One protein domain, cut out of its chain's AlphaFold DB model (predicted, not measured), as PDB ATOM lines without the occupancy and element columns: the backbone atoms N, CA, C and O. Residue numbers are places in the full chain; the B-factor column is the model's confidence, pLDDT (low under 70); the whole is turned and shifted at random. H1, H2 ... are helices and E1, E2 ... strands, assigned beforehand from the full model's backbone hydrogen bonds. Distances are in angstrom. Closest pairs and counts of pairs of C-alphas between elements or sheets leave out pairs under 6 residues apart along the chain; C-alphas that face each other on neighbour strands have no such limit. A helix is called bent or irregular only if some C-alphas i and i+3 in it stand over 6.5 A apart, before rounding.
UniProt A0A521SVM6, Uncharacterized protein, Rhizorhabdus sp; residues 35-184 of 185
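AT A GLANCE: This is residues 35 to 184 of the 185 residues of an uncharacterized protein of Rhizorhabdus sp (UniProt A0A521SVM6). A twisted sheet of eight strands forms a wall, with H1 and H3 packed on one face, touching each other at a steep tilt of 47 degrees, and no named helix on the other face. H1 runs along the long middle strands E5 and E8, H3 covers E7, H2 folds back from the end of H1, and the short H4 lies beyond the end of E8. The printed part has 150 residues, with four named helices and eight named strands in the order H1 H2 E1 E2 E3 E4 E5 H3 E6 E7 E8 H4; the class is mixed, helices and strands. The sheet is branched at E5 and mixed, antiparallel but for the parallel pair E6 and E7. The whole is compact, with a radius of gyration of the C-alphas of 15.1 A, and spans 46 by 31 by 29 A, only just elongated.

IN THESE COORDINATES: H1, residues 35 to 54, begins with C-alpha 35 at (28.857, 16.743, 84.534) and measures 28.3 A from first to last C-alpha. It is irregular, but only just: C-alphas 36 and 39 are 6.6 A apart. H2, residues 59 to 65, follows, then E1, residues 71 to 74, E2, residues 82 to 87, 16.5 A long, and E3, residues 90 to 95, 16.6 A long. E4, residues 99 to 101, comes before E5, residues 104 to 113, the longest strand, which spans 29.0 A and begins with C-alpha 104 at (14.786, 48.309, 97.093). H3, residues 121 to 132, is 16.2 A long, and E6, residues 136 to 138, comes after it. E7, residues 155 to 160, is 16.7 A long, E8, residues 167 to 175, is 26.6 A long, and H4, residues 177 to 183, ends with C-alpha 183 at (25.920, 58.205, 92.446).

HOW THE PARTS SIT: E1, E2 and E3 form a meander, each strand the antiparallel neighbour of the one before; N 71 and O 86 are 2.8 A apart, and N 85 and O 92 are 2.8 A apart. E3 and E5 are antiparallel at 172 degrees, with N 93 and O 110 at 2.8 A. E3 and E4 lie on one side of E5, E4 beside residues 104 to 106, and E8 lies on the other side. E4 and E5 form a hairpin, with N 99 and O 106 at 2.8 A. E5 and E8 are antiparallel at 165 degrees, with N 109 and O 171 at 2.9 A. E7 and E8 form a hairpin, with N 157 and O 170 at 2.8 A, and E6 is parallel to E7, with N 158 and O 137 at 2.9 A. H1 is on the sheet at a height of 9.2 A, over E5 and E8; the C-alphas of Cys 49 and Cys 109, the closest of H1 and E5, are 5.0 A apart. H3 is on the same face at a height of 9.5 A, over E7 and only just over E6, with 3 of its 12 C-alphas. With residues 35 to 42 alone H1 touches H3, the same way at a steep tilt of 47 degrees; the closest C-alphas, of Val 38 and Leu 124, are 5.9 A apart. H1 and H2 touch as a helical hairpin, at a steep tilt of 38 degrees, with the closest C-alphas, of Ser 52 and Phe 59, 5.2 A apart. H2 is not on the sheet. H4 is only just not on it, with 4 pairs of C-alphas within 10 A, and touches no helix. In H2, H3 and H4 every O i to N i+4 pair is within hydrogen-bond range; in H1, 11 of 16 are.

THE WHOLE: The C-alphas of Pro 116 and Leu 182 are the two farthest apart, at 47.8 A. The printed part has no cut. The link from E6 to E7, residues 139 to 154, is long. The mean pLDDT of the printed part is 83.1; residues 54 to 57, 142 to 145, 147 to 152 and 176 to 184 are under 70, and H4 has a mean of 48.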
ATOM      1  N   ALA A  35      27.776  15.805  84.223       93.00
ATOM      2  CA  ALA A  35      28.857  16.743  84.534       93.00
ATOM      3  C   ALA A  35      29.093  17.777  83.412       93.00
ATOM      4  O   ALA A  35      29.465  18.912  83.693       93.00
ATOM      5  N   GLY A  36      28.835  17.418  82.150       93.06
ATOM      6  CA  GLY A  36      28.909  18.346  81.017       93.06
ATOM      7  C   GLY A  36      27.807  19.408  81.030       93.06
ATOM      8  O   GLY A  36      27.993  20.491  80.480       93.06
ATOM      9  N   ASN A  37      26.693  19.152  81.724       96.88
ATOM     10  CA  ASN A  37      25.584  20.103  81.820       96.88
ATOM     11  C   ASN A  37      25.904  21.302  82.720       96.88
ATOM     12  O   ASN A  37      25.151  22.269  82.704       96.88
ATOM     13  N   VAL A  38      26.997  21.267  83.494       96.00
ATOM     14  CA  VAL A  38      27.396  22.363  84.397       96.00
ATOM     15  C   VAL A  38      27.532  23.681  83.641       96.00
ATOM     16  O   VAL A  38      26.991  24.684  84.088       96.00
ATOM     17  N   ILE A  39      28.202  23.669  82.484       94.56
ATOM     18  CA  ILE A  39      28.412  24.878  81.674       94.56
ATOM     19  C   ILE A  39      27.080  25.357  81.088       94.56
ATOM     20  O   ILE A  39      26.746  26.529  81.204       94.56
ATOM     21  N   VAL A  40      26.284  24.441  80.532       95.38
ATOM     22  CA  VAL A  40      24.992  24.763  79.905       95.38
ATOM     23  C   VAL A  40      24.008  25.363  80.915       95.38
ATOM     24  O   VAL A  40      23.387  26.387  80.646       95.38
ATOM     25  N   ILE A  41      23.883  24.751  82.096       95.44
ATOM     26  CA  ILE A  41      23.040  25.250  83.193       95.44
ATOM     27  C   ILE A  41      23.609  26.556  83.755       95.44
ATOM     28  O   ILE A  41      22.848  27.460  84.097       95.44
ATOM     29  N   GLY A  42      24.935  26.665  83.833       93.19
ATOM     30  CA  GLY A  42      25.633  27.875  84.241       93.19
ATOM     31  C   GLY A  42      25.283  29.077  83.371       93.19
ATOM     32  O   GLY A  42      24.843  30.107  83.881       93.19
ATOM     33  N   ASP A  43      25.411  28.912  82.054       92.81
ATOM     34  CA  ASP A  43      25.059  29.923  81.057       92.81
ATOM     35  C   ASP A  43      23.553  30.222  81.054       92.81
ATOM     36  O   ASP A  43      23.160  31.382  80.937       92.81
ATOM     37  N   PHE A  44      22.705  29.205  81.244       94.31
ATOM     38  CA  PHE A  44      21.258  29.380  81.387       94.31
ATOM     39  C   PHE A  44      20.896  30.287  82.573       94.31
ATOM     40  O   PHE A  44      20.166  31.265  82.404       94.31
ATOM     41  N   VAL A  45      21.427  29.983  83.764       93.25
ATOM     42  CA  VAL A  45      21.184  30.769  84.984       93.25
ATOM     43  C   VAL A  45      21.763  32.172  84.839       93.25
ATOM     44  O   VAL A  45      21.079  33.134  85.169       93.25
ATOM     45  N   ALA A  46      22.974  32.320  84.298       89.38
ATOM     46  CA  ALA A  46      23.549  33.639  84.043       89.38
ATOM     47  C   ALA A  46      22.622  34.484  83.164       89.38
ATOM     48  O   ALA A  46      22.216  35.574  83.556       89.38
ATOM     49  N   ARG A  47      22.190  33.933  82.029       89.50
ATOM     50  CA  ARG A  47      21.416  34.683  81.043       89.50
ATOM     51  C   ARG A  47      20.024  35.075  81.536       89.50
ATOM     52  O   ARG A  47      19.592  36.192  81.272       89.50
ATOM     53  N   LEU A  48      19.316  34.164  82.211       91.50
ATOM     54  CA  LEU A  48      17.910  34.365  82.596       91.50
ATOM     55  C   LEU A  48      17.693  34.836  84.033       91.50
ATOM     56  O   LEU A  48      16.629  35.366  84.335       91.50
ATOM     57  N   CYS A  49      18.652  34.604  84.926       89.19
ATOM     58  CA  CYS A  49      18.518  34.983  86.331       89.19
ATOM     59  C   CYS A  49      19.397  36.164  86.736       89.19
ATOM     60  O   CYS A  49      19.136  36.758  87.778       89.19
ATOM     61  N   VAL A  50      20.422  36.500  85.948       85.12
ATOM     62  CA  VAL A  50      21.336  37.611  86.242       85.12
ATOM     63  C   VAL A  50      21.241  38.659  85.132       85.12
ATOM     64  O   VAL A  50      20.757  39.767  85.360       85.12
ATOM     65  N   ASP A  51      21.598  38.290  83.903       83.81
ATOM     66  CA  ASP A  51      21.753  39.235  82.795       83.81
ATOM     67  C   ASP A  51      20.419  39.832  82.332       83.81
ATOM     68  O   ASP A  51      20.359  41.021  82.038       83.81
ATOM     69  N   SER A  52      19.328  39.057  82.281       79.50
ATOM     70  CA  SER A  52      18.012  39.587  81.877       79.50
ATOM     71  C   SER A  52      17.322  40.435  82.945       79.50
ATOM     72  O   SER A  52      16.331  41.096  82.645       79.50
ATOM     73  N   VAL A  53      17.801  40.375  84.189       74.31
ATOM     74  CA  VAL A  53      17.283  41.185  85.301       74.31
ATOM     75  C   VAL A  53      18.028  42.518  85.375       74.31
ATOM     76  O   VAL A  53      17.417  43.552  85.622       74.31
ATOM     77  N   ILE A  54      19.343  42.499  85.136       68.19
ATOM     78  CA  ILE A  54      20.225  43.670  85.260       68.19
ATOM     79  C   ILE A  54      20.399  44.405  83.914       68.19
ATOM     80  O   ILE A  54      20.667  45.604  83.878       68.19
ATOM     81  N   GLY A  55      20.280  43.692  82.794       61.66
ATOM     82  CA  GLY A  55      20.583  44.185  81.451       61.66
ATOM     83  C   GLY A  55      19.395  44.774  80.685       61.66
ATOM     84  O   GLY A  55      18.253  44.786  81.127       61.66
ATOM     85  N   SER A  56      19.674  45.253  79.467       52.16
ATOM     86  CA  SER A  56      18.675  45.847  78.562       52.16
ATOM     87  C   SER A  56      17.847  44.822  77.776       52.16
ATOM     88  O   SER A  56      16.855  45.185  77.137       52.16
ATOM     89  N   ALA A  57      18.251  43.548  77.783       63.03
ATOM     90  CA  ALA A  57      17.525  42.481  77.111       63.03
ATOM     91  C   ALA A  57      16.311  42.064  77.949       63.03
ATOM     92  O   ALA A  57      16.452  41.645  79.093       63.03
ATOM     93  N   SER A  58      15.116  42.121  77.357       81.38
ATOM     94  CA  SER A  58      13.914  41.635  78.034       81.38
ATOM     95  C   SER A  58      13.999  40.129  78.291       81.38
ATOM     96  O   SER A  58      14.460  39.371  77.430       81.38
ATOM     97  N   PHE A  59      13.482  39.683  79.440       87.31
ATOM     98  CA  PHE A  59      13.425  38.268  79.821       87.31
ATOM     99  C   PHE A  59      12.880  37.371  78.699       87.31
ATOM    100  O   PHE A  59      13.484  36.357  78.368       87.31
ATOM    101  N   GLY A  60      11.796  37.777  78.025       88.44
ATOM    102  CA  GLY A  60      11.224  37.005  76.915       88.44
ATOM    103  C   GLY A  60      12.157  36.847  75.705       88.44
ATOM    104  O   GLY A  60      12.109  35.825  75.021       88.44
ATOM    105  N   THR A  61      13.034  37.823  75.440       88.88
ATOM    106  CA  THR A  61      14.063  37.699  74.396       88.88
ATOM    107  C   THR A  61      15.163  36.749  74.843       88.88
ATOM    108  O   THR A  61      15.486  35.822  74.108       88.88
ATOM    109  N   ALA A  62      15.663  36.919  76.067       90.50
ATOM    110  CA  ALA A  62      16.680  36.040  76.632       90.50
ATOM    111  C   ALA A  62      16.207  34.574  76.677       90.50
ATOM    112  O   ALA A  62      16.969  33.676  76.323       90.50
ATOM    113  N   LEU A  63      14.935  34.339  77.030       92.50
ATOM    114  CA  LEU A  63      14.307  33.017  77.058       92.50
ATOM    115  C   LEU A  63      14.260  32.390  75.661       92.50
ATOM    116  O   LEU A  63      14.649  31.237  75.493       92.50
ATOM    117  N   ARG A  64      13.838  33.151  74.646       91.44
ATOM    118  CA  ARG A  64      13.812  32.691  73.248       91.44
ATOM    119  C   ARG A  64      15.211  32.371  72.726       91.44
ATOM    120  O   ARG A  64      15.388  31.354  72.062       91.44
ATOM    121  N   ASP A  65      16.197  33.198  73.053       91.69
ATOM    122  CA  ASP A  65      17.571  33.024  72.581       91.69
ATOM    123  C   ASP A  65      18.267  31.797  73.190       91.69
ATOM    124  O   ASP A  65      19.312  31.376  72.696       91.69
ATOM    125  N   THR A  66      17.695  31.180  74.233       92.75
ATOM    126  CA  THR A  66      18.181  29.877  74.713       92.75
ATOM    127  C   THR A  66      18.044  28.783  73.654       92.75
ATOM    128  O   THR A  66      18.793  27.811  73.693       92.75
ATOM    129  N   GLY A  67      17.110  28.924  72.706       93.50
ATOM    130  CA  GLY A  67      16.781  27.895  71.718       93.50
ATOM    131  C   GLY A  67      15.969  26.721  72.280       93.50
ATOM    132  O   GLY A  67      15.641  25.796  71.539       93.50
ATOM    133  N   TRP A  68      15.621  26.736  73.570       94.38
ATOM    134  CA  TRP A  68      14.807  25.696  74.191       94.38
ATOM    135  C   TRP A  68      13.314  26.010  74.091       94.38
ATOM    136  O   TRP A  68      12.885  27.163  74.069       94.38
ATOM    137  N   SER A  69      12.500  24.956  74.046       93.81
ATOM    138  CA  SER A  69      11.042  25.084  74.057       93.81
ATOM    139  C   SER A  69      10.527  25.159  75.489       93.81
ATOM    140  O   SER A  69      10.626  24.183  76.232       93.81
ATOM    141  N   PHE A  70       9.946  26.303  75.845       95.19
ATOM    142  CA  PHE A  70       9.308  26.528  77.137       95.19
ATOM    143  C   PHE A  70       7.788  26.585  77.010       95.19
ATOM    144  O   PHE A  70       7.246  27.168  76.070       95.19
ATOM    145  N   ARG A  71       7.098  26.034  78.006       96.31
ATOM    146  CA  ARG A  71       5.667  26.230  78.233       96.31
ATOM    147  C   ARG A  71       5.478  27.050  79.503       96.31
ATOM    148  O   ARG A  71       5.904  26.617  80.568       96.31
ATOM    149  N   GLN A  72       4.796  28.187  79.410       95.69
ATOM    150  CA  GLN A  72       4.350  28.909  80.601       95.69
ATOM    151  C   GLN A  72       3.210  28.126  81.258       95.69
ATOM    152  O   GLN A  72       2.177  27.883  80.627       95.69
ATOM    153  N   THR A  73       3.410  27.673  82.492       95.56
ATOM    154  CA  THR A  73       2.396  26.944  83.270       95.56
ATOM    155  C   THR A  73       1.720  27.823  84.311       95.56
ATOM    156  O   THR A  73       0.584  27.542  84.686       95.56
ATOM    157  N   GLN A  74       2.364  28.926  84.696       93.38
ATOM    158  CA  GLN A  74       1.772  29.992  85.494       93.38
ATOM    159  C   GLN A  74       2.217  31.346  84.947       93.38
ATOM    160  O   GLN A  74       3.399  31.549  84.664       93.38
ATOM    161  N   GLN A  75       1.266  32.264  84.821       92.06
ATOM    162  CA  GLN A  75       1.530  33.666  84.543       92.06
ATOM    163  C   GLN A  75       1.202  34.478  85.791       92.06
ATOM    164  O   GLN A  75       0.177  34.222  86.425       92.06
ATOM    165  N   ALA A  76       2.061  35.433  86.127       87.31
ATOM    166  CA  ALA A  76       1.820  36.363  87.211       87.31
ATOM    167  C   ALA A  76       0.517  37.144  86.990       87.31
ATOM    168  O   ALA A  76       0.180  37.556  85.875       87.31
ATOM    169  N   ASP A  77      -0.211  37.360  88.075       86.25
ATOM    170  CA  ASP A  77      -1.475  38.076  88.108       86.25
ATOM    171  C   ASP A  77      -1.626  38.867  89.417       86.25
ATOM    172  O   ASP A  77      -0.684  39.047  90.186       86.25
ATOM    173  N   GLN A  78      -2.832  39.362  89.702       77.19
ATOM    174  CA  GLN A  78      -3.086  40.129  90.929       77.19
ATOM    175  C   GLN A  78      -2.887  39.318  92.221       77.19
ATOM    176  O   GLN A  78      -2.798  39.903  93.298       77.19
ATOM    177  N   SER A  79      -2.852  37.987  92.131       76.62
ATOM    178  CA  SER A  79      -2.679  37.071  93.261       76.62
ATOM    179  C   SER A  79      -1.280  36.451  93.335       76.62
ATOM    180  O   SER A  79      -0.874  35.985  94.401       76.62
ATOM    181  N   THR A  80      -0.526  36.468  92.233       75.06
ATOM    182  CA  THR A  80       0.788  35.832  92.104       75.06
ATOM    183  C   THR A  80       1.777  36.756  91.393       75.06
ATOM    184  O   THR A  80       1.532  37.215  90.289       75.06
ATOM    185  N   THR A  81       2.942  37.016  91.986       85.38
ATOM    186  CA  THR A  81       3.976  37.887  91.381       85.38
ATOM    187  C   THR A  81       4.990  37.127  90.519       85.38
ATOM    188  O   THR A  81       5.983  37.699  90.064       85.38
ATOM    189  N   LEU A  82       4.783  35.822  90.335       88.94
ATOM    190  CA  LEU A  82       5.752  34.904  89.744       88.94
ATOM    191  C   LEU A  82       5.186  34.255  88.485       88.94
ATOM    192  O   LEU A  82       4.095  33.679  88.510       88.94
ATOM    193  N   ASP A  83       5.985  34.272  87.427       92.19
ATOM    194  CA  ASP A  83       5.800  33.422  86.263       92.19
ATOM    195  C   ASP A  83       6.501  32.078  86.483       92.19
ATOM    196  O   ASP A  83       7.607  32.019  87.032       92.19
ATOM    197  N   VAL A  84       5.887  30.998  85.999       95.06
ATOM    198  CA  VAL A  84       6.478  29.656  85.988       95.06
ATOM    199  C   VAL A  84       6.518  29.132  84.561       95.06
ATOM    200  O   VAL A  84       5.503  29.077  83.861       95.06
ATOM    201  N   TRP A  85       7.711  28.723  84.149       97.00
ATOM    202  CA  TRP A  85       8.023  28.203  82.829       97.00
ATOM    203  C   TRP A  85       8.616  26.805  82.956       97.00
ATOM    204  O   TRP A  85       9.528  26.564  83.745       97.00
ATOM    205  N   GLU A  86       8.130  25.879  82.141       97.06
ATOM    206  CA  GLU A  86       8.588  24.495  82.118       97.06
ATOM    207  C   GLU A  86       9.260  24.164  80.790       97.06
ATOM    208  O   GLU A  86       8.745  24.479  79.716       97.06
ATOM    209  N   ALA A  87      10.394  23.479  80.880       94.69
ATOM    210  CA  ALA A  87      11.087  22.837  79.772       94.69
ATOM    211  C   ALA A  87      11.425  21.389  80.170       94.69
ATOM    212  O   ALA A  87      11.334  21.027  81.349       94.69
ATOM    213  N   PRO A  88      11.828  20.519  79.228       93.31
ATOM    214  CA  PRO A  88      12.268  19.174  79.579       93.31
ATOM    215  C   PRO A  88      13.359  19.196  80.661       93.31
ATOM    216  O   PRO A  88      14.447  19.728  80.458       93.31
ATOM    217  N   ASN A  89      13.066  18.573  81.807       94.75
ATOM    218  CA  ASN A  89      13.938  18.476  82.986       94.75
ATOM    219  C   ASN A  89      14.234  19.787  83.740       94.75
ATOM    220  O   ASN A  89      15.100  19.779  84.619       94.75
ATOM    221  N   LEU A  90      13.525  20.877  83.439       95.62
ATOM    222  CA  LEU A  90      13.736  22.176  84.070       95.62
ATOM    223  C   LEU A  90      12.423  22.884  84.399       95.62
ATOM    224  O   LEU A  90      11.484  22.897  83.604       95.62
ATOM    225  N   THR A  91      12.413  23.566  85.539       96.81
ATOM    226  CA  THR A  91      11.380  24.545  85.886       96.81
ATOM    227  C   THR A  91      12.056  25.860  86.227       96.81
ATOM    228  O   THR A  91      12.911  25.905  87.109       96.81
ATOM    229  N   LEU A  92      11.669  26.923  85.534       96.25
ATOM    230  CA  LEU A  92      12.121  28.288  85.759       96.25
ATOM    231  C   LEU A  92      10.987  29.077  86.414       96.25
ATOM    232  O   LEU A  92       9.877  29.131  85.892       96.25
ATOM    233  N   ILE A  93      11.277  29.695  87.548       93.81
ATOM    234  CA  ILE A  93      10.381  30.587  88.276       93.81
ATOM    235  C   ILE A  93      11.017  31.967  88.220       93.81
ATOM    236  O   ILE A  93      12.140  32.131  88.686       93.81
ATOM    237  N   HIS A  94      10.326  32.949  87.660       92.25
ATOM    238  CA  HIS A  94      10.856  34.298  87.498       92.25
ATOM    239  C   HIS A  94       9.842  35.311  88.023       92.25
ATOM    240  O   HIS A  94       8.643  35.181  87.783       92.25
ATOM    241  N   SER A  95      10.304  36.318  88.757       89.31
ATOM    242  CA  SER A  95       9.443  37.414  89.197       89.31
ATOM    243  C   SER A  95       9.025  38.263  87.998       89.31
ATOM    244  O   SER A  95       9.881  38.840  87.331       89.31
ATOM    245  N   ALA A  96       7.723  38.355  87.727       86.88
ATOM    246  CA  ALA A  96       7.204  39.254  86.695       86.88
ATOM    247  C   ALA A  96       7.322  40.725  87.126       86.88
ATOM    248  O   ALA A  96       7.548  41.611  86.304       86.88
ATOM    249  N   GLU A  97       7.212  40.961  88.435       84.19
ATOM    250  CA  GLU A  97       7.390  42.255  89.084       84.19
ATOM    251  C   GLU A  97       8.295  42.104  90.316       84.19
ATOM    252  O   GLU A  97       8.254  41.061  90.981       84.19
ATOM    253  N   PRO A  98       9.086  43.131  90.672       84.38
ATOM    254  CA  PRO A  98       9.948  43.055  91.835       84.38
ATOM    255  C   PRO A  98       9.138  43.128  93.128       84.38
ATOM    256  O   PRO A  98       8.168  43.881  93.259       84.38
ATOM    257  N   VAL A  99       9.608  42.417  94.147       83.69
ATOM    258  CA  VAL A  99       9.085  42.542  95.505       83.69
ATOM    259  C   VAL A  99       9.679  43.792  96.147       83.69
ATOM    260  O   VAL A  99      10.887  43.894  96.363       83.69
ATOM    261  N   LYS A 100       8.822  44.761  96.472       84.12
ATOM    262  CA  LYS A 100       9.239  46.025  97.095       84.12
ATOM    263  C   LYS A 100       9.581  45.816  98.565       84.12
ATOM    264  O   LYS A 100       8.704  45.500  99.370       84.12
ATOM    265  N   ILE A 101      10.836  46.057  98.933       80.75
ATOM    266  CA  ILE A 101      11.335  45.909 100.302       80.75
ATOM    267  C   ILE A 101      12.038  47.188 100.732       80.75
ATOM    268  O   ILE A 101      13.158  47.481 100.317       80.75
ATOM    269  N   LYS A 102      11.385  47.940 101.625       80.81
ATOM    270  CA  LYS A 102      11.840  49.258 102.091       80.81
ATOM    271  C   LYS A 102      12.150  50.182 100.899       80.81
ATOM    272  O   LYS A 102      11.224  50.723 100.312       80.81
ATOM    273  N   ASN A 103      13.429  50.317 100.541       76.38
ATOM    274  CA  ASN A 103      13.932  51.201  99.488       76.38
ATOM    275  C   ASN A 103      14.550  50.437  98.302       76.38
ATOM    276  O   ASN A 103      15.333  51.018  97.552       76.38
ATOM    277  N   ALA A 104      14.253  49.146  98.158       77.50
ATOM    278  CA  ALA A 104      14.786  48.309  97.093       77.50
ATOM    279  C   ALA A 104      13.677  47.513  96.401       77.50
ATOM    280  O   ALA A 104      12.722  47.064  97.045       77.50
ATOM    281  N   ASP A 105      13.838  47.329  95.098       85.06
ATOM    282  CA  ASP A 105      13.027  46.435  94.282       85.06
ATOM    283  C   ASP A 105      13.801  45.114  94.151       85.06
ATOM    284  O   ASP A 105      14.860  45.071  93.526       85.06
ATOM    285  N   VAL A 106      13.321  44.049  94.800       84.31
ATOM    286  CA  VAL A 106      14.000  42.743  94.811       84.31
ATOM    287  C   VAL A 106      13.406  41.838  93.741       84.31
ATOM    288  O   VAL A 106      12.231  41.474  93.806       84.31
ATOM    289  N   TRP A 107      14.230  41.457  92.776       87.44
ATOM    290  CA  TRP A 107      13.910  40.495  91.730       87.44
ATOM    291  C   TRP A 107      14.349  39.095  92.143       87.44
ATOM    292  O   TRP A 107      15.327  38.921  92.875       87.44
ATOM    293  N   MET A 108      13.627  38.091  91.656       89.06
ATOM    294  CA  MET A 108      13.896  36.690  91.946       89.06
ATOM    295  C   MET A 108      13.870  35.862  90.671       89.06
ATOM    296  O   MET A 108      12.963  35.974  89.847       89.06
ATOM    297  N   CYS A 109      14.806  34.931  90.584       91.75
ATOM    298  CA  CYS A 109      14.812  33.898  89.569       91.75
ATOM    299  C   CYS A 109      15.241  32.583  90.206       91.75
ATOM    300  O   CYS A 109      16.230  32.524  90.930       91.75
ATOM    301  N   SER A 110      14.479  31.518  89.993       93.50
ATOM    302  CA  SER A 110      14.809  30.196  90.508       93.50
ATOM    303  C   SER A 110      14.718  29.152  89.417       93.50
ATOM    304  O   SER A 110      13.788  29.160  88.618       93.50
ATOM    305  N   VAL A 111      15.659  28.219  89.416       95.56
ATOM    306  CA  VAL A 111      15.730  27.129  88.456       95.56
ATOM    307  C   VAL A 111      15.774  25.814  89.214       95.56
ATOM    308  O   VAL A 111      16.733  25.526  89.931       95.56
ATOM    309  N   LYS A 112      14.743  24.992  89.034       95.38
ATOM    310  CA  LYS A 112      14.750  23.587  89.435       95.38
ATOM    311  C   LYS A 112      15.275  22.744  88.280       95.38
ATOM    312  O   LYS A 112      14.737  22.812  87.179       95.38
ATOM    313  N   ILE A 113      16.291  21.933  88.551       95.88
ATOM    314  CA  ILE A 113      16.922  21.014  87.606       95.88
ATOM    315  C   ILE A 113      16.640  19.591  88.063       95.88
ATOM    316  O   ILE A 113      17.074  19.176  89.140       95.88
ATOM    317  N   ASN A 114      15.923  18.834  87.239       95.50
ATOM    318  CA  ASN A 114      15.507  17.485  87.594       95.50
ATOM    319  C   ASN A 114      16.695  16.511  87.580       95.50
ATOM    320  O   ASN A 114      17.607  16.598  86.753       95.50
ATOM    321  N   ALA A 115      16.626  15.508  88.454       94.94
ATOM    322  CA  ALA A 115      17.666  14.497  88.653       94.94
ATOM    323  C   ALA A 115      18.251  13.827  87.389       94.94
ATOM    324  O   ALA A 115      19.445  13.502  87.403       94.94
ATOM    325  N   PRO A 116      17.499  13.594  86.289       95.81
ATOM    326  CA  PRO A 116      18.064  12.988  85.084       95.81
ATOM    327  C   PRO A 116      19.201  13.790  84.448       95.81
ATOM    328  O   PRO A 116      20.091  13.185  83.863       95.81
ATOM    329  N   VAL A 117      19.208  15.117  84.591       96.75
ATOM    330  CA  VAL A 117      20.192  16.007  83.948       96.75
ATOM    331  C   VAL A 117      20.993  16.843  84.946       96.75
ATOM    332  O   VAL A 117      21.953  17.497  84.546       96.75
ATOM    333  N   ALA A 118      20.621  16.830  86.226       95.12
ATOM    334  CA  ALA A 118      21.275  17.624  87.254       95.12
ATOM    335  C   ALA A 118      22.750  17.210  87.451       95.12
ATOM    336  O   ALA A 118      23.023  16.041  87.757       95.12
ATOM    337  N   PRO A 119      23.708  18.147  87.313       94.19
ATOM    338  CA  PRO A 119      25.033  18.002  87.901       94.19
ATOM    339  C   PRO A 119      24.942  17.927  89.428       94.19
ATOM    340  O   PRO A 119      23.894  18.204  90.016       94.19
ATOM    341  N   THR A 120      26.049  17.599  90.094       91.12
ATOM    342  CA  THR A 120      26.065  17.700  91.557       91.12
ATOM    343  C   THR A 120      26.033  19.166  91.992       91.12
ATOM    344  O   THR A 120      26.472  20.062  91.266       91.12
ATOM    345  N   ILE A 121      25.534  19.407  93.206       89.25
ATOM    346  CA  ILE A 121      25.565  20.728  93.843       89.25
ATOM    347  C   ILE A 121      27.011  21.244  93.838       89.25
ATOM    348  O   ILE A 121      27.277  22.328  93.346       89.25
ATOM    349  N   GLU A 122      27.986  20.436  94.243       89.94
ATOM    350  CA  GLU A 122      29.405  20.823  94.274       89.94
ATOM    351  C   GLU A 122      29.927  21.344  92.937       89.94
ATOM    352  O   GLU A 122      30.670  22.324  92.911       89.94
ATOM    353  N   GLN A 123      29.521  20.720  91.832       93.25
ATOM    354  CA  GLN A 123      29.945  21.130  90.499       93.25
ATOM    355  C   GLN A 123      29.349  22.484  90.102       93.25
ATOM    356  O   GLN A 123      30.067  23.334  89.576       93.25
ATOM    357  N   LEU A 124      28.057  22.694  90.372       91.50
ATOM    358  CA  LEU A 124      27.388  23.962  90.084       91.50
ATOM    359  C   LEU A 124      27.910  25.096  90.971       91.50
ATOM    360  O   LEU A 124      28.167  26.181  90.463       91.50
ATOM    361  N   GLU A 125      28.147  24.846  92.260       90.25
ATOM    362  CA  GLU A 125      28.707  25.860  93.164       90.25
ATOM    363  C   GLU A 125      30.092  26.309  92.699       90.25
ATOM    364  O   GLU A 125      30.353  27.507  92.606       90.25
ATOM    365  N   ALA A 126      30.977  25.352  92.393       91.00
ATOM    366  CA  ALA A 126      32.320  25.654  91.915       91.00
ATOM    367  C   ALA A 126      32.276  26.467  90.614       91.00
ATOM    368  O   ALA A 126      33.022  27.434  90.465       91.00
ATOM    369  N   HIS A 127      31.369  26.111  89.700       91.69
ATOM    370  CA  HIS A 127      31.170  26.848  88.458       91.69
ATOM    371  C   HIS A 127      30.657  28.272  88.698       91.69
ATOM    372  O   HIS A 127      31.212  29.217  88.146       91.69
ATOM    373  N   PHE A 128      29.635  28.447  89.537       90.44
ATOM    374  CA  PHE A 128      29.059  29.760  89.817       90.44
ATOM    375  C   PHE A 128      30.031  30.687  90.544       90.44
ATOM    376  O   PHE A 128      30.139  31.847  90.154       90.44
ATOM    377  N   ARG A 129      30.798  30.179  91.518       89.81
ATOM    378  CA  ARG A 129      31.872  30.956  92.157       89.81
ATOM    379  C   ARG A 129      32.896  31.435  91.132       89.81
ATOM    380  O   ARG A 129      33.234  32.609  91.112       89.81
ATOM    381  N   ALA A 130      33.351  30.538  90.255       87.94
ATOM    382  CA  ALA A 130      34.335  30.881  89.232       87.94
ATOM    383  C   ALA A 130      33.789  31.855  88.174       87.94
ATOM    384  O   ALA A 130      34.548  32.656  87.639       87.94
ATOM    385  N   ARG A 131      32.493  31.771  87.846       83.94
ATOM    386  CA  ARG A 131      31.868  32.586  86.798       83.94
ATOM    387  C   ARG A 131      31.512  33.992  87.264       83.94
ATOM    388  O   ARG A 131      31.707  34.936  86.509       83.94
ATOM    389  N   PHE A 132      30.913  34.104  88.443       79.25
ATOM    390  CA  PHE A 132      30.323  35.355  88.911       79.25
ATOM    391  C   PHE A 132      31.204  36.108  89.908       79.25
ATOM    392  O   PHE A 132      30.827  37.202  90.304       79.25
ATOM    393  N   ASP A 133      32.341  35.528  90.310       80.69
ATOM    394  CA  ASP A 133      33.286  36.120  91.269       80.69
ATOM    395  C   ASP A 133      32.610  36.605  92.568       80.69
ATOM    396  O   ASP A 133      32.946  37.640  93.131       80.69
ATOM    397  N   GLN A 134      31.611  35.850  93.035       72.56
ATOM    398  CA  GLN A 134      30.811  36.184  94.213       72.56
ATOM    399  C   GLN A 134      30.540  34.956  95.080       72.56
ATOM    400  O   GLN A 134      30.636  33.803  94.634       72.56
ATOM    401  N   ASP A 135      30.155  35.211  96.328       73.50
ATOM    402  CA  ASP A 135      29.804  34.158  97.268       73.50
ATOM    403  C   ASP A 135      28.526  33.430  96.836       73.50
ATOM    404  O   ASP A 135      27.441  34.000  96.721       73.50
ATOM    405  N   VAL A 136      28.665  32.119  96.636       81.62
ATOM    406  CA  VAL A 136      27.552  31.186  96.449       81.62
ATOM    407  C   VAL A 136      27.298  30.491  97.776       81.62
ATOM    408  O   VAL A 136      28.187  29.814  98.312       81.62
ATOM    409  N   THR A 137      26.088  30.646  98.306       84.12
ATOM    410  CA  THR A 137      25.685  29.998  99.558       84.12
ATOM    411  C   THR A 137      24.994  28.668  99.288       84.12
ATOM    412  O   THR A 137      24.288  28.517  98.290       84.12
ATOM    413  N   ARG A 138      25.117  27.724 100.225       82.12
ATOM    414  CA  ARG A 138      24.299  26.507 100.250       82.12
ATOM    415  C   ARG A 138      23.358  26.549 101.440       82.12
ATOM    416  O   ARG A 138      23.808  26.757 102.564       82.12
ATOM    417  N   SER A 139      22.075  26.312 101.198       78.69
ATOM    418  CA  SER A 139      21.074  26.186 102.262       78.69
ATOM    419  C   SER A 139      20.548  24.759 102.325       78.69
ATOM    420  O   SER A 139      20.319  24.137 101.288       78.69
ATOM    421  N   ALA A 140      20.344  24.228 103.531       73.56
ATOM    422  CA  ALA A 140      19.630  22.968 103.690       73.56
ATOM    423  C   ALA A 140      18.140  23.162 103.334       73.56
ATOM    424  O   ALA A 140      17.592  24.229 103.620       73.56
ATOM    425  N   PRO A 141      17.454  22.160 102.751       70.38
ATOM    426  CA  PRO A 141      16.078  22.328 102.273       70.38
ATOM    427  C   PRO A 141      15.097  22.687 103.394       70.38
ATOM    428  O   PRO A 141      14.208  23.505 103.199       70.38
ATOM    429  N   ALA A 142      15.284  22.093 104.578       66.94
ATOM    430  CA  ALA A 142      14.430  22.307 105.746       66.94
ATOM    431  C   ALA A 142      14.586  23.702 106.375       66.94
ATOM    432  O   ALA A 142      13.672  24.168 107.048       66.94
ATOM    433  N   ASP A 143      15.718  24.364 106.134       64.25
ATOM    434  CA  ASP A 143      16.050  25.656 106.740       64.25
ATOM    435  C   ASP A 143      15.843  26.820 105.764       64.25
ATOM    436  O   ASP A 143      15.923  27.995 106.145       64.25
ATOM    437  N   TRP A 144      15.593  26.516 104.486       67.06
ATOM    438  CA  TRP A 144      15.484  27.537 103.463       67.06
ATOM    439  C   TRP A 144      14.069  28.108 103.385       67.06
ATOM    440  O   TRP A 144      13.175  27.585 102.724       67.06
ATOM    441  N   HIS A 145      13.900  29.259 104.028       66.00
ATOM    442  CA  HIS A 145      12.802  30.175 103.762       66.00
ATOM    443  C   HIS A 145      13.360  31.395 103.044       66.00
ATOM    444  O   HIS A 145      14.244  32.073 103.576       66.00
ATOM    445  N   TRP A 146      12.838  31.694 101.851       70.00
ATOM    446  CA  TRP A 146      13.230  32.910 101.152       70.00
ATOM    447  C   TRP A 146      12.890  34.139 102.008       70.00
ATOM    448  O   TRP A 146      11.760  34.312 102.471       70.00
ATOM    449  N   LYS A 147      13.900  34.980 102.240       67.62
ATOM    450  CA  LYS A 147      13.775  36.291 102.872       67.62
ATOM    451  C   LYS A 147      14.518  37.280 101.982       67.62
ATOM    452  O   LYS A 147      15.727  37.112 101.830       67.62
ATOM    453  N   PRO A 148      13.840  38.299 101.438       62.53
ATOM    454  CA  PRO A 148      14.478  39.225 100.522       62.53
ATOM    455  C   PRO A 148      15.595  39.988 101.226       62.53
ATOM    456  O   PRO A 148      15.401  40.529 102.324       62.53
ATOM    457  N   ARG A 149      16.755  40.069 100.576       65.94
ATOM    458  CA  ARG A 149      17.881  40.882 101.040       65.94
ATOM    459  C   ARG A 149      18.138  42.038 100.071       65.94
ATOM    460  O   ARG A 149      18.135  41.822  98.864       65.94
ATOM    461  N   PRO A 150      18.382  43.263 100.571       63.09
ATOM    462  CA  PRO A 150      18.722  44.405  99.730       63.09
ATOM    463  C   PRO A 150      20.210  44.347  99.335       63.09
ATOM    464  O   PRO A 150      21.015  45.129  99.837       63.09
ATOM    465  N   LEU A 151      20.589  43.372  98.506       65.38
ATOM    466  CA  LEU A 151      21.960  43.194  98.017       65.38
ATOM    467  C   LEU A 151      22.106  43.809  96.620       65.38
ATOM    468  O   LEU A 151      21.304  43.518  95.738       65.38
ATOM    469  N   ALA A 152      23.134  44.644  96.435       60.56
ATOM    470  CA  ALA A 152      23.441  45.291  95.152       60.56
ATOM    471  C   ALA A 152      23.957  44.311  94.083       60.56
ATOM    472  O   ALA A 152      24.006  44.659  92.911       60.56
ATOM    473  N   GLU A 153      24.372  43.115  94.494       70.38
ATOM    474  CA  GLU A 153      24.905  42.059  93.637       70.38
ATOM    475  C   GLU A 153      23.947  40.862  93.633       70.38
ATOM    476  O   GLU A 153      23.151  40.679  94.562       70.38
ATOM    477  N   ALA A 154      24.000  40.057  92.570       77.56
ATOM    478  CA  ALA A 154      23.099  38.927  92.377       77.56
ATOM    479  C   ALA A 154      23.447  37.777  93.328       77.56
ATOM    480  O   ALA A 154      24.309  36.958  93.047       77.56
ATOM    481  N   HIS A 155      22.739  37.641  94.438       83.38
ATOM    482  CA  HIS A 155      23.029  36.599  95.407       83.38
ATOM    483  C   HIS A 155      22.506  35.227  94.953       83.38
ATOM    484  O   HIS A 155      21.295  34.994  94.884       83.38
ATOM    485  N   ILE A 156      23.425  34.282  94.742       85.50
ATOM    486  CA  ILE A 156      23.116  32.911  94.319       85.50
ATOM    487  C   ILE A 156      23.105  31.977  95.530       85.50
ATOM    488  O   ILE A 156      24.095  31.815  96.243       85.50
ATOM    489  N   ASN A 157      21.974  31.313  95.737       86.06
ATOM    490  CA  ASN A 157      21.792  30.290  96.749       86.06
ATOM    491  C   ASN A 157      21.432  28.961  96.095       86.06
ATOM    492  O   ASN A 157      20.514  28.876  95.284       86.06
ATOM    493  N   MET A 158      22.135  27.905  96.475       85.12
ATOM    494  CA  MET A 158      21.833  26.564  96.010       85.12
ATOM    495  C   MET A 158      21.187  25.756  97.120       85.12
ATOM    496  O   MET A 158      21.708  25.653  98.234       85.12
ATOM    497  N   ILE A 159      20.052  25.159  96.788       79.81
ATOM    498  CA  ILE A 159      19.229  24.390  97.708       79.81
ATOM    499  C   ILE A 159      19.088  22.978  97.126       79.81
ATOM    500  O   ILE A 159      18.724  22.821  95.956       79.81
ATOM    501  N   PRO A 160      19.398  21.917  97.886       72.75
ATOM    502  CA  PRO A 160      19.008  20.575  97.483       72.75
ATOM    503  C   PRO A 160      17.483  20.526  97.314       72.75
ATOM    504  O   PRO A 160      16.746  21.013  98.165       72.75
ATOM    505  N   SER A 161      16.982  19.976  96.210       71.31
ATOM    506  CA  SER A 161      15.529  19.857  96.043       71.31
ATOM    507  C   SER A 161      14.963  18.845  97.043       71.31
ATOM    508  O   SER A 161      15.627  17.885  97.432       71.31
ATOM    509  N   ASP A 162      13.685  19.003  97.365       72.44
ATOM    510  CA  ASP A 162      12.823  17.974  97.964       72.44
ATOM    511  C   ASP A 162      12.808  16.635  97.193       72.44
ATOM    512  O   ASP A 162      12.517  15.583  97.760       72.44
ATOM    513  N   GLN A 163      13.145  16.659  95.901       78.38
ATOM    514  CA  GLN A 163      13.273  15.482  95.052       78.38
ATOM    515  C   GLN A 163      14.723  14.976  95.020       78.38
ATOM    516  O   GLN A 163      15.611  15.715  94.576       78.38
ATOM    517  N   PRO A 164      14.981  13.706  95.399       83.69
ATOM    518  CA  PRO A 164      16.324  13.139  95.411       83.69
ATOM    519  C   PRO A 164      17.063  13.331  94.083       83.69
ATOM    520  O   PRO A 164      16.551  13.002  93.014       83.69
ATOM    521  N   GLY A 165      18.281  13.868  94.162       84.56
ATOM    522  CA  GLY A 165      19.152  14.090  93.008       84.56
ATOM    523  C   GLY A 165      18.804  15.303  92.142       84.56
ATOM    524  O   GLY A 165      19.525  15.552  91.183       84.56
ATOM    525  N   SER A 166      17.744  16.056  92.455       90.44
ATOM    526  CA  SER A 166      17.433  17.322  91.778       90.44
ATOM    527  C   SER A 166      18.119  18.495  92.486       90.44
ATOM    528  O   SER A 166      18.300  18.480  93.707       90.44
ATOM    529  N   VAL A 167      18.486  19.524  91.725       90.75
ATOM    530  CA  VAL A 167      19.154  20.729  92.243       90.75
ATOM    531  C   VAL A 167      18.252  21.935  92.042       90.75
ATOM    532  O   VAL A 167      17.654  22.087  90.981       90.75
ATOM    533  N   PHE A 168      18.164  22.797  93.051       92.12
ATOM    534  CA  PHE A 168      17.456  24.064  92.965       92.12
ATOM    535  C   PHE A 168      18.452  25.215  93.107       92.12
ATOM    536  O   PHE A 168      19.191  25.300  94.087       92.12
ATOM    537  N   VAL A 169      18.492  26.093  92.110       92.44
ATOM    538  CA  VAL A 169      19.317  27.302  92.110       92.44
ATOM    539  C   VAL A 169      18.384  28.488  92.264       92.44
ATOM    540  O   VAL A 169      17.496  28.675  91.443       92.44
ATOM    541  N   HIS A 170      18.571  29.277  93.310       92.25
ATOM    542  CA  HIS A 170      17.823  30.497  93.566       92.25
ATOM    543  C   HIS A 170      18.755  31.697  93.445       92.25
ATOM    544  O   HIS A 170      19.827  31.714  94.043       92.25
ATOM    545  N   VAL A 171      18.332  32.705  92.701       89.81
ATOM    546  CA  VAL A 171      19.048  33.960  92.506       89.81
ATOM    547  C   VAL A 171      18.122  35.092  92.918       89.81
ATOM    548  O   VAL A 171      16.970  35.150  92.483       89.81
ATOM    549  N   GLU A 172      18.628  35.990  93.753       87.94
ATOM    550  CA  GLU A 172      17.956  37.243  94.086       87.94
ATOM    551  C   GLU A 172      18.875  38.430  93.809       87.94
ATOM    552  O   GLU A 172      20.087  38.349  93.994       87.94
ATOM    553  N   PHE A 173      18.292  39.538  93.373       81.62
ATOM    554  CA  PHE A 173      19.005  40.785  93.108       81.62
ATOM    555  C   PHE A 173      18.150  41.957  93.579       81.62
ATOM    556  O   PHE A 173      16.937  41.948  93.362       81.62
ATOM    557  N   ALA A 174      18.755  42.967  94.208       79.50
ATOM    558  CA  ALA A 174      18.041  44.162  94.634       79.50
ATOM    559  C   ALA A 174      18.475  45.392  93.829       79.50
ATOM    560  O   ALA A 174      19.601  45.872  93.959       79.50
ATOM    561  N   ASP A 175      17.537  45.970  93.079       72.81
ATOM    562  CA  ASP A 175      17.706  47.301  92.503       72.81
ATOM    563  C   ASP A 175      17.476  48.353  93.602       72.81
ATOM    564  O   ASP A 175      16.347  48.650  94.020       72.81
ATOM    565  N   MET A 176      18.575  48.876  94.146       61.00
ATOM    566  CA  MET A 176      18.550  49.896  95.189       61.00
ATOM    567  C   MET A 176      18.374  51.298  94.592       61.00
ATOM    568  O   MET A 176      19.338  52.026  94.347       61.00
ATOM    569  N   LYS A 177      17.114  51.733  94.485       55.81
ATOM    570  CA  LYS A 177      16.718  53.083  94.040       55.81
ATOM    571  C   LYS A 177      17.491  54.262  94.674       55.81
ATOM    572  O   LYS A 177      17.807  55.195  93.935       55.81
ATOM    573  N   PRO A 178      17.824  54.298  95.985       47.62
ATOM    574  CA  PRO A 178      18.503  55.464  96.559       47.62
ATOM    575  C   PRO A 178      20.010  55.547  96.256       47.62
ATOM    576  O   PRO A 178      20.564  56.636  96.359       47.62
ATOM    577  N   LEU A 179      20.684  54.453  95.874       44.75
ATOM    578  CA  LEU A 179      22.115  54.491  95.530       44.75
ATOM    579  C   LEU A 179      22.339  55.043  94.115       44.75
ATOM    580  O   LEU A 179      23.194  55.907  93.934       44.75
ATOM    581  N   ASN A 180      21.496  54.663  93.152       43.03
ATOM    582  CA  ASN A 180      21.535  55.217  91.792       43.03
ATOM    583  C   ASN A 180      21.188  56.720  91.758       43.03
ATOM    584  O   ASN A 180      21.753  57.470  90.966       43.03
ATOM    585  N   ALA A 181      20.332  57.194  92.670       45.84
ATOM    586  CA  ALA A 181      20.013  58.618  92.808       45.84
ATOM    587  C   ALA A 181      21.143  59.463  93.440       45.84
ATOM    588  O   ALA A 181      21.158  60.679  93.264       45.84
ATOM    589  N   LEU A 182      22.074  58.843  94.177       42.69
ATOM    590  CA  LEU A 182      23.193  59.530  94.838       42.69
ATOM    591  C   LEU A 182      24.511  59.444  94.056       42.69
ATOM    592  O   LEU A 182      25.367  60.306  94.245       42.69
ATOM    593  N   PHE A 183      24.671  58.445  93.182       53.00
ATOM    594  CA  PHE A 183      25.920  58.205  92.446       53.00
ATOM    595  C   PHE A 183      25.802  58.253  90.914       53.00
ATOM    596  O   PHE A 183      26.818  58.125  90.241       53.00
ATOM    597  N   GLY A 184      24.618  58.568  90.380       39.22
ATOM    598  CA  GLY A 184      24.445  59.031  89.004       39.22
ATOM    599  C   GLY A 184      24.181  57.926  87.983       39.22
ATOM    600  O   GLY A 184      24.948  56.978  87.847       39.22
TER     601      GLY A 184